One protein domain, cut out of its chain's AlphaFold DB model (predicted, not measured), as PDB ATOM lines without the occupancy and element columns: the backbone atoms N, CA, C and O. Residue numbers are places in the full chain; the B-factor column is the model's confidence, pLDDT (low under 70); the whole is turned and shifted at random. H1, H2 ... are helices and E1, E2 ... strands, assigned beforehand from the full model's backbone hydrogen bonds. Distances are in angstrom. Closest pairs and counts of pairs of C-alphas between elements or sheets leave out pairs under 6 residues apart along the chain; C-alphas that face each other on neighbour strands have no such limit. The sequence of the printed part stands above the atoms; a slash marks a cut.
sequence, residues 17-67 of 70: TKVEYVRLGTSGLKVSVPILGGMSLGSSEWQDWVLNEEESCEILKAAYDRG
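This is residues 17 to 67 of the 70 residues of the protein "Voltage-gated potassium channel beta-1 subunit" of Colletotrichum graminicola (strain M1.001 / M2 / FGSC 10212) (UniProt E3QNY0). A small two-stranded hairpin, E1 and E2, stands at one end of a long, loose frame; from it residues 34 to 52, with no named element, run away to the far end and turn there, and the helix H1 folds back toward the hairpin. The printed part has 51 residues with two named strands and one named helix, in the order E1, E2, H1; the sheet, E1 - E2, is antiparallel. The class is mixed, helices and strands, with 21 residues, under half, in named elements. The whole is loose, with a radius of gyration of the C-alphas of 13.7 A, and elongated, spanning 38 by 23 by 13 A.

E1, residues 20 to 23, and E2, residues 30 to 33, form a hairpin of antiparallel neighbours, with 141 degrees between their directions. The C-alphas of Tyr 21 and Ser 32 face each other at 4.6 A. N 33 and O 20, at 2.7 A, and N 22 and O 31, at 2.9 A, are within hydrogen-bond range. H1, residues 53 to 65, is apart from E1. In H1 every O i to N i+4 pair is within hydrogen-bond range.

E1 begins at C-alpha 20, (-43.327, 11.573, 25.909), and is 10.4 A long from first to last C-alpha. E2 is 9.9 A long and ends at C-alpha 33, (-40.078, 7.895, 27.422). H1 is 17.8 A long, from Glu 53 to Asp 65, and ends at C-alpha 65, (-40.614, 16.713, 38.518).

The two C-alphas farthest apart, those of Thr 26 and Asp 48, are 38.1 A from each other, while those of Thr 17 and Gly 67, the first and last printed, are 10.3 A apart. The link from E1 to E2 is short, with 6 residues, and that from E2 to H1 is long, with 19. The printed part has no cut. The mean pLDDT of the printed part is 95.0, and no printed residue is under 70.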
ATOM      1  N   THR A  17     -36.651  19.874  27.089       87.00
ATOM      2  CA  THR A  17     -36.812  18.418  27.070       87.00
ATOM      3  C   THR A  17     -38.151  18.061  27.701       87.00
ATOM      4  O   THR A  17     -38.408  18.369  28.862       87.00
ATOM      5  N   LYS A  18     -39.020  17.413  26.925       88.50
ATOM      6  CA  LYS A  18     -40.341  16.971  27.373       88.50
ATOM      7  C   LYS A  18     -40.393  15.457  27.360       88.50
ATOM      8  O   LYS A  18     -39.953  14.834  26.399       88.50
ATOM      9  N   VAL A  19     -40.964  14.893  28.415       95.06
ATOM     10  CA  VAL A  19     -41.272  13.468  28.474       95.06
ATOM     11  C   VAL A  19     -42.426  13.171  27.524       95.06
ATOM     12  O   VAL A  19     -43.464  13.837  27.551       95.06
ATOM     13  N   GLU A  20     -42.243  12.155  26.689       95.81
ATOM     14  CA  GLU A  20     -43.327  11.573  25.909       95.81
ATOM     15  C   GLU A  20     -43.928  10.396  26.669       95.81
ATOM     16  O   GLU A  20     -43.258   9.754  27.472       95.81
ATOM     17  N   TYR A  21     -45.199  10.087  26.415       97.06
ATOM     18  CA  TYR A  21     -45.843   8.930  27.026       97.06
ATOM     19  C   TYR A  21     -46.423   8.011  25.970       97.06
ATOM     20  O   TYR A  21     -47.240   8.434  25.147       97.06
ATOM     21  N   VAL A  22     -46.074   6.733  26.055       96.69
ATOM     22  CA  VAL A  22     -46.467   5.710  25.082       96.69
ATOM     23  C   VAL A  22     -47.163   4.546  25.773       96.69
ATOM     24  O   VAL A  22     -47.032   4.345  26.979       96.69
ATOM     25  N   ARG A  23     -47.938   3.766  25.016       97.56
ATOM     26  CA  ARG A  23     -48.529   2.527  25.528       97.56
ATOM     27  C   ARG A  23     -47.484   1.413  25.486       97.56
ATOM     28  O   ARG A  23     -46.884   1.180  24.438       97.56
ATOM     29  N   LEU A  24     -47.310   0.688  26.589       96.69
ATOM     30  CA  LEU A  24     -46.411  -0.463  26.644       96.69
ATOM     31  C   LEU A  24     -47.072  -1.685  25.988       96.69
ATOM     32  O   LEU A  24     -47.772  -2.464  26.642       96.69
ATOM     33  N   GLY A  25     -46.885  -1.832  24.676       95.69
ATOM     34  CA  GLY A  25     -47.463  -2.928  23.895       95.69
ATOM     35  C   GLY A  25     -48.981  -3.033  24.077       95.69
ATOM     36  O   GLY A  25     -49.709  -2.045  23.980       95.69
ATOM     37  N   THR A  26     -49.469  -4.235  24.378       97.19
ATOM     38  CA  THR A  26     -50.895  -4.516  24.620       97.19
ATOM     39  C   THR A  26     -51.277  -4.540  26.103       97.19
ATOM     40  O   THR A  26     -52.427  -4.824  26.420       97.19
ATOM     41  N   SER A  27     -50.361  -4.191  27.016       96.50
ATOM     42  CA  SER A  27     -50.575  -4.294  28.475       96.50
ATOM     43  C   SER A  27     -51.636  -3.339  29.039       96.50
ATOM     44  O   SER A  27     -52.104  -3.523  30.155       96.50
ATOM     45  N   GLY A  28     -51.991  -2.287  28.295       96.00
ATOM     46  CA  GLY A  28     -52.848  -1.205  28.789       96.00
ATOM     47  C   GLY A  28     -52.114  -0.154  29.629       96.00
ATOM     48  O   GLY A  28     -52.696   0.892  29.902       96.00
ATOM     49  N   LEU A  29     -50.840  -0.377  29.970       96.94
ATOM     50  CA  LEU A  29     -50.013   0.586  30.699       96.94
ATOM     51  C   LEU A  29     -49.556   1.731  29.788       96.94
ATOM     52  O   LEU A  29     -49.235   1.516  28.615       96.94
ATOM     53  N   LYS A  30     -49.497   2.943  30.349       96.81
ATOM     54  CA  LYS A  30     -48.942   4.145  29.716       96.81
ATOM     55  C   LYS A  30     -47.680   4.557  30.476       96.81
ATOM     56  O   LYS A  30     -47.776   4.878  31.655       96.81
ATOM     57  N   VAL A  31     -46.537   4.539  29.797       97.19
ATOM     58  CA  VAL A  31     -45.198   4.724  30.384       97.19
ATOM     59  C   VAL A  31     -44.514   5.964  29.822       97.19
ATOM     60  O   VAL A  31     -44.814   6.359  28.691       97.19
ATOM     61  N   SER A  32     -43.613   6.571  30.594       97.19
ATOM     62  CA  SER A  32     -42.761   7.668  30.132       97.19
ATOM     63  C   SER A  32     -41.660   7.180  29.191       97.19
ATOM     64  O   SER A  32     -41.150   6.069  29.316       97.19
ATOM     65  N   VAL A  33     -41.272   8.035  28.250       94.94
ATOM     66  CA  VAL A  33     -40.078   7.895  27.422       94.94
ATOM     67  C   VAL A  33     -39.260   9.173  27.619       94.94
ATOM     68  O   VAL A  33     -39.721  10.246  27.211       94.94
ATOM     69  N   PRO A  34     -38.079   9.095  28.264       94.12
ATOM     70  CA  PRO A  34     -37.382   7.887  28.742       94.12
ATOM     71  C   PRO A  34     -37.947   7.269  30.048       94.12
ATOM     72  O   PRO A  34     -38.800   7.859  30.710       94.12
ATOM     73  N   ILE A  35     -37.433   6.077  30.398       96.12
ATOM     74  CA  ILE A  35     -37.685   5.326  31.647       96.12
ATOM     75  C   ILE A  35     -36.462   5.445  32.568       96.12
ATOM     76  O   ILE A  35     -35.330   5.353  32.084       96.12
ATOM     77  N   LEU A  36     -36.668   5.619  33.877       96.81
ATOM     78  CA  LEU A  36     -35.581   5.676  34.860       96.81
ATOM     79  C   LEU A  36     -35.235   4.277  35.398       96.81
ATOM     80  O   LEU A  36     -36.030   3.629  36.068       96.81
ATOM     81  N   GLY A  37     -34.004   3.822  35.161       95.94
ATOM     82  CA  GLY A  37     -33.490   2.593  35.771       95.94
ATOM     83  C   GLY A  37     -33.104   2.786  37.243       95.94
ATOM     84  O   GLY A  37     -32.458   3.770  37.589       95.94
ATOM     85  N   GLY A  38     -33.443   1.815  38.095       95.19
ATOM     86  CA  GLY A  38     -33.192   1.866  39.544       95.19
ATOM     87  C   GLY A  38     -32.007   1.037  40.055       95.19
ATOM     88  O   GLY A  38     -31.877   0.881  41.260       95.19
ATOM     89  N   MET A  39     -31.150   0.476  39.188       94.75
ATOM     90  CA  MET A  39     -30.081  -0.461  39.605       94.75
ATOM     91  C   MET A  39     -29.103   0.135  40.630       94.75
ATOM     92  O   MET A  39     -28.534  -0.598  41.430       94.75
ATOM     93  N   SER A  40     -28.903   1.451  40.605       94.94
ATOM     94  CA  SER A  40     -28.008   2.155  41.527       94.94
ATOM     95  C   SER A  40     -28.725   2.746  42.740       94.94
ATOM     96  O   SER A  40     -28.089   3.464  43.494       94.94
ATOM     97  N   LEU A  41     -30.025   2.507  42.922       95.31
ATOM     98  CA  LEU A  41     -30.812   3.081  44.015       95.31
ATOM     99  C   LEU A  41     -31.121   1.978  45.033       95.31
ATOM    100  O   LEU A  41     -31.746   0.978  44.674       95.31
ATOM    101  N   GLY A  42     -30.688   2.115  46.287       93.69
ATOM    102  CA  GLY A  42     -30.894   1.067  47.289       93.69
ATOM    103  C   GLY A  42     -29.964   1.166  48.493       93.69
ATOM    104  O   GLY A  42     -29.757   2.240  49.031       93.69
ATOM    105  N   SER A  43     -29.435   0.028  48.948       93.12
ATOM    106  CA  SER A  43     -28.447  -0.009  50.033       93.12
ATOM    107  C   SER A  43     -27.038  -0.111  49.459       93.12
ATOM    108  O   SER A  43     -26.753  -1.033  48.687       93.12
ATOM    109  N   SER A  44     -26.141   0.779  49.890       93.44
ATOM    110  CA  SER A  44     -24.711   0.706  49.562       93.44
ATOM    111  C   SER A  44     -24.035  -0.573  50.078       93.44
ATOM    112  O   SER A  44     -22.939  -0.905  49.641       93.44
ATOM    113  N   GLU A  45     -24.683  -1.333  50.970       94.06
ATOM    114  CA  GLU A  45     -24.211  -2.659  51.400       94.06
ATOM    115  C   GLU A  45     -24.185  -3.680  50.253       94.06
ATOM    116  O   GLU A  45     -23.466  -4.675  50.323       94.06
ATOM    117  N   TRP A  46     -24.975  -3.459  49.195       90.06
ATOM    118  CA  TRP A  46     -24.993  -4.351  48.040       90.06
ATOM    119  C   TRP A  46     -23.758  -4.164  47.150       90.06
ATOM    120  O   TRP A  46     -23.119  -5.153  46.780       90.06
ATOM    121  N   GLN A  47     -23.450  -2.916  46.788       93.56
ATOM    122  CA  GLN A  47     -22.301  -2.507  45.976       93.56
ATOM    123  C   GLN A  47     -21.957  -1.040  46.264       93.56
ATOM    124  O   GLN A  47     -22.855  -0.221  46.459       93.56
ATOM    125  N   ASP A  48     -20.675  -0.689  46.159       93.50
ATOM    126  CA  ASP A  48     -20.163   0.653  46.489       93.50
ATOM    127  C   ASP A  48     -20.757   1.792  45.635       93.50
ATOM    128  O   ASP A  48     -20.718   2.953  46.033       93.50
ATOM    129  N   TRP A  49     -21.300   1.491  44.449       91.81
ATOM    130  CA  TRP A  49     -21.929   2.482  43.561       91.81
ATOM    131  C   TRP A  49     -23.428   2.687  43.819       91.81
ATOM    132  O   TRP A  49     -24.077   3.428  43.073       91.81
ATOM    133  N   VAL A  50     -24.010   1.969  44.782       96.31
ATOM    134  CA  VAL A  50     -25.431   2.080  45.115       96.31
ATOM    135  C   VAL A  50     -25.624   3.249  46.071       96.31
ATOM    136  O   VAL A  50     -24.979   3.340  47.111       96.31
ATOM    137  N   LEU A  51     -26.531   4.141  45.694       96.12
ATOM    138  CA  LEU A  51     -26.908   5.329  46.440       96.12
ATOM    139  C   LEU A  51     -27.932   4.958  47.506       96.12
ATOM    140  O   LEU A  51     -28.899   4.253  47.212       96.12
ATOM    141  N   ASN A  52     -27.735   5.476  48.716       96.12
ATOM    142  CA  ASN A  52     -28.656   5.267  49.831       96.12
ATOM    143  C   ASN A  52     -29.957   6.069  49.648       96.12
ATOM    144  O   ASN A  52     -30.131   6.790  48.663       96.12
ATOM    145  N   GLU A  53     -30.899   5.916  50.578       95.25
ATOM    146  CA  GLU A  53     -32.264   6.446  50.461       95.25
ATOM    147  C   GLU A  53     -32.321   7.948  50.147       95.25
ATOM    148  O   GLU A  53     -33.021   8.338  49.215       95.25
ATOM    149  N   GLU A  54     -31.575   8.782  50.876       96.00
ATOM    150  CA  GLU A  54     -31.608  10.243  50.709       96.00
ATOM    151  C   GLU A  54     -31.157  10.666  49.301       96.00
ATOM    152  O   GLU A  54     -31.906  11.326  48.580       96.00
ATOM    153  N   GLU A  55     -29.982  10.207  48.867       95.50
ATOM    154  CA  GLU A  55     -29.419  10.503  47.541       95.50
ATOM    155  C   GLU A  55     -30.292   9.929  46.413       95.50
ATOM    156  O   GLU A  55     -30.521  10.570  45.383       95.50
ATOM    157  N   SER A  56     -30.837   8.729  46.619       96.38
ATOM    158  CA  SER A  56     -31.764   8.104  45.676       96.38
ATOM    159  C   SER A  56     -33.056   8.906  45.531       96.38
ATOM    160  O   SER A  56     -33.555   9.088  44.417       96.38
ATOM    161  N   CYS A  57     -33.597   9.417  46.640       96.50
ATOM    162  CA  CYS A  57     -34.817  10.217  46.645       96.50
ATOM    163  C   CYS A  57     -34.651  11.531  45.876       96.50
ATOM    164  O   CYS A  57     -35.585  11.944  45.187       96.50
ATOM    165  N   GLU A  58     -33.478  12.167  45.926       96.69
ATOM    166  CA  GLU A  58     -33.193  13.370  45.135       96.69
ATOM    167  C   GLU A  58     -33.278  13.097  43.626       96.69
ATOM    168  O   GLU A  58     -33.902  13.862  42.884       96.69
ATOM    169  N   ILE A  59     -32.720  11.969  43.172       95.88
ATOM    170  CA  ILE A  59     -32.771  11.548  41.764       95.88
ATOM    171  C   ILE A  59     -34.209  11.226  41.348       95.88
ATOM    172  O   ILE A  59     -34.680  11.717  40.318       95.88
ATOM    173  N   LEU A  60     -34.922  10.436  42.156       96.25
ATOM    174  CA  LEU A  60     -36.315  10.068  41.896       96.25
ATOM    175  C   LEU A  60     -37.208  11.307  41.810       96.25
ATOM    176  O   LEU A  60     -38.009  11.433  40.884       96.25
ATOM    177  N   LYS A  61     -37.027  12.259  42.729       95.94
ATOM    178  CA  LYS A  61     -37.751  13.527  42.712       95.94
ATOM    179  C   LYS A  61     -37.439  14.333  41.454       95.94
ATOM    180  O   LYS A  61     -38.360  14.814  40.798       95.94
ATOM    181  N   ALA A  62     -36.166  14.455  41.082       94.12
ATOM    182  CA  ALA A  62     -35.767  15.191  39.888       94.12
ATOM    183  C   ALA A  62     -36.347  14.583  38.598       94.12
ATOM    184  O   ALA A  62     -36.689  15.329  37.673       94.12
ATOM    185  N   ALA A  63     -36.457  13.255  38.531       95.00
ATOM    186  CA  ALA A  63     -37.090  12.542  37.427       95.00
ATOM    187  C   ALA A  63     -38.611  12.767  37.407       95.00
ATOM    188  O   ALA A  63     -39.166  13.129  36.366       95.00
ATOM    189  N   TYR A  64     -39.260  12.641  38.566       94.88
ATOM    190  CA  TYR A  64     -40.695  12.866  38.724       94.88
ATOM    191  C   TYR A  64     -41.107  14.292  38.349       94.88
ATOM    192  O   TYR A  64     -42.037  14.484  37.565       94.88
ATOM    193  N   ASP A  65     -40.366  15.298  38.822       93.94
ATOM    194  CA  ASP A  65     -40.614  16.713  38.518       93.94
ATOM    195  C   ASP A  65     -40.476  17.016  37.008       93.94
ATOM    196  O   ASP A  65     -41.033  17.993  36.510       93.94
ATOM    197  N   ARG A  66     -39.767  16.162  36.252       92.81
ATOM    198  CA  ARG A  66     -39.636  16.231  34.783       92.81
ATOM    199  C   ARG A  66     -40.681  15.399  34.034       92.81
ATOM    200  O   ARG A  66     -40.685  15.400  32.807       92.81
ATOM    201  N   GLY A  67     -41.575  14.719  34.748       93.44
ATOM    202  CA  GLY A  67     -42.652  13.902  34.191       93.44
ATOM    203  C   GLY A  67     -42.294  12.431  33.974       93.44
ATOM    204  O   GLY A  67     -43.132  11.680  33.473       93.44
TER     205      GLY A  67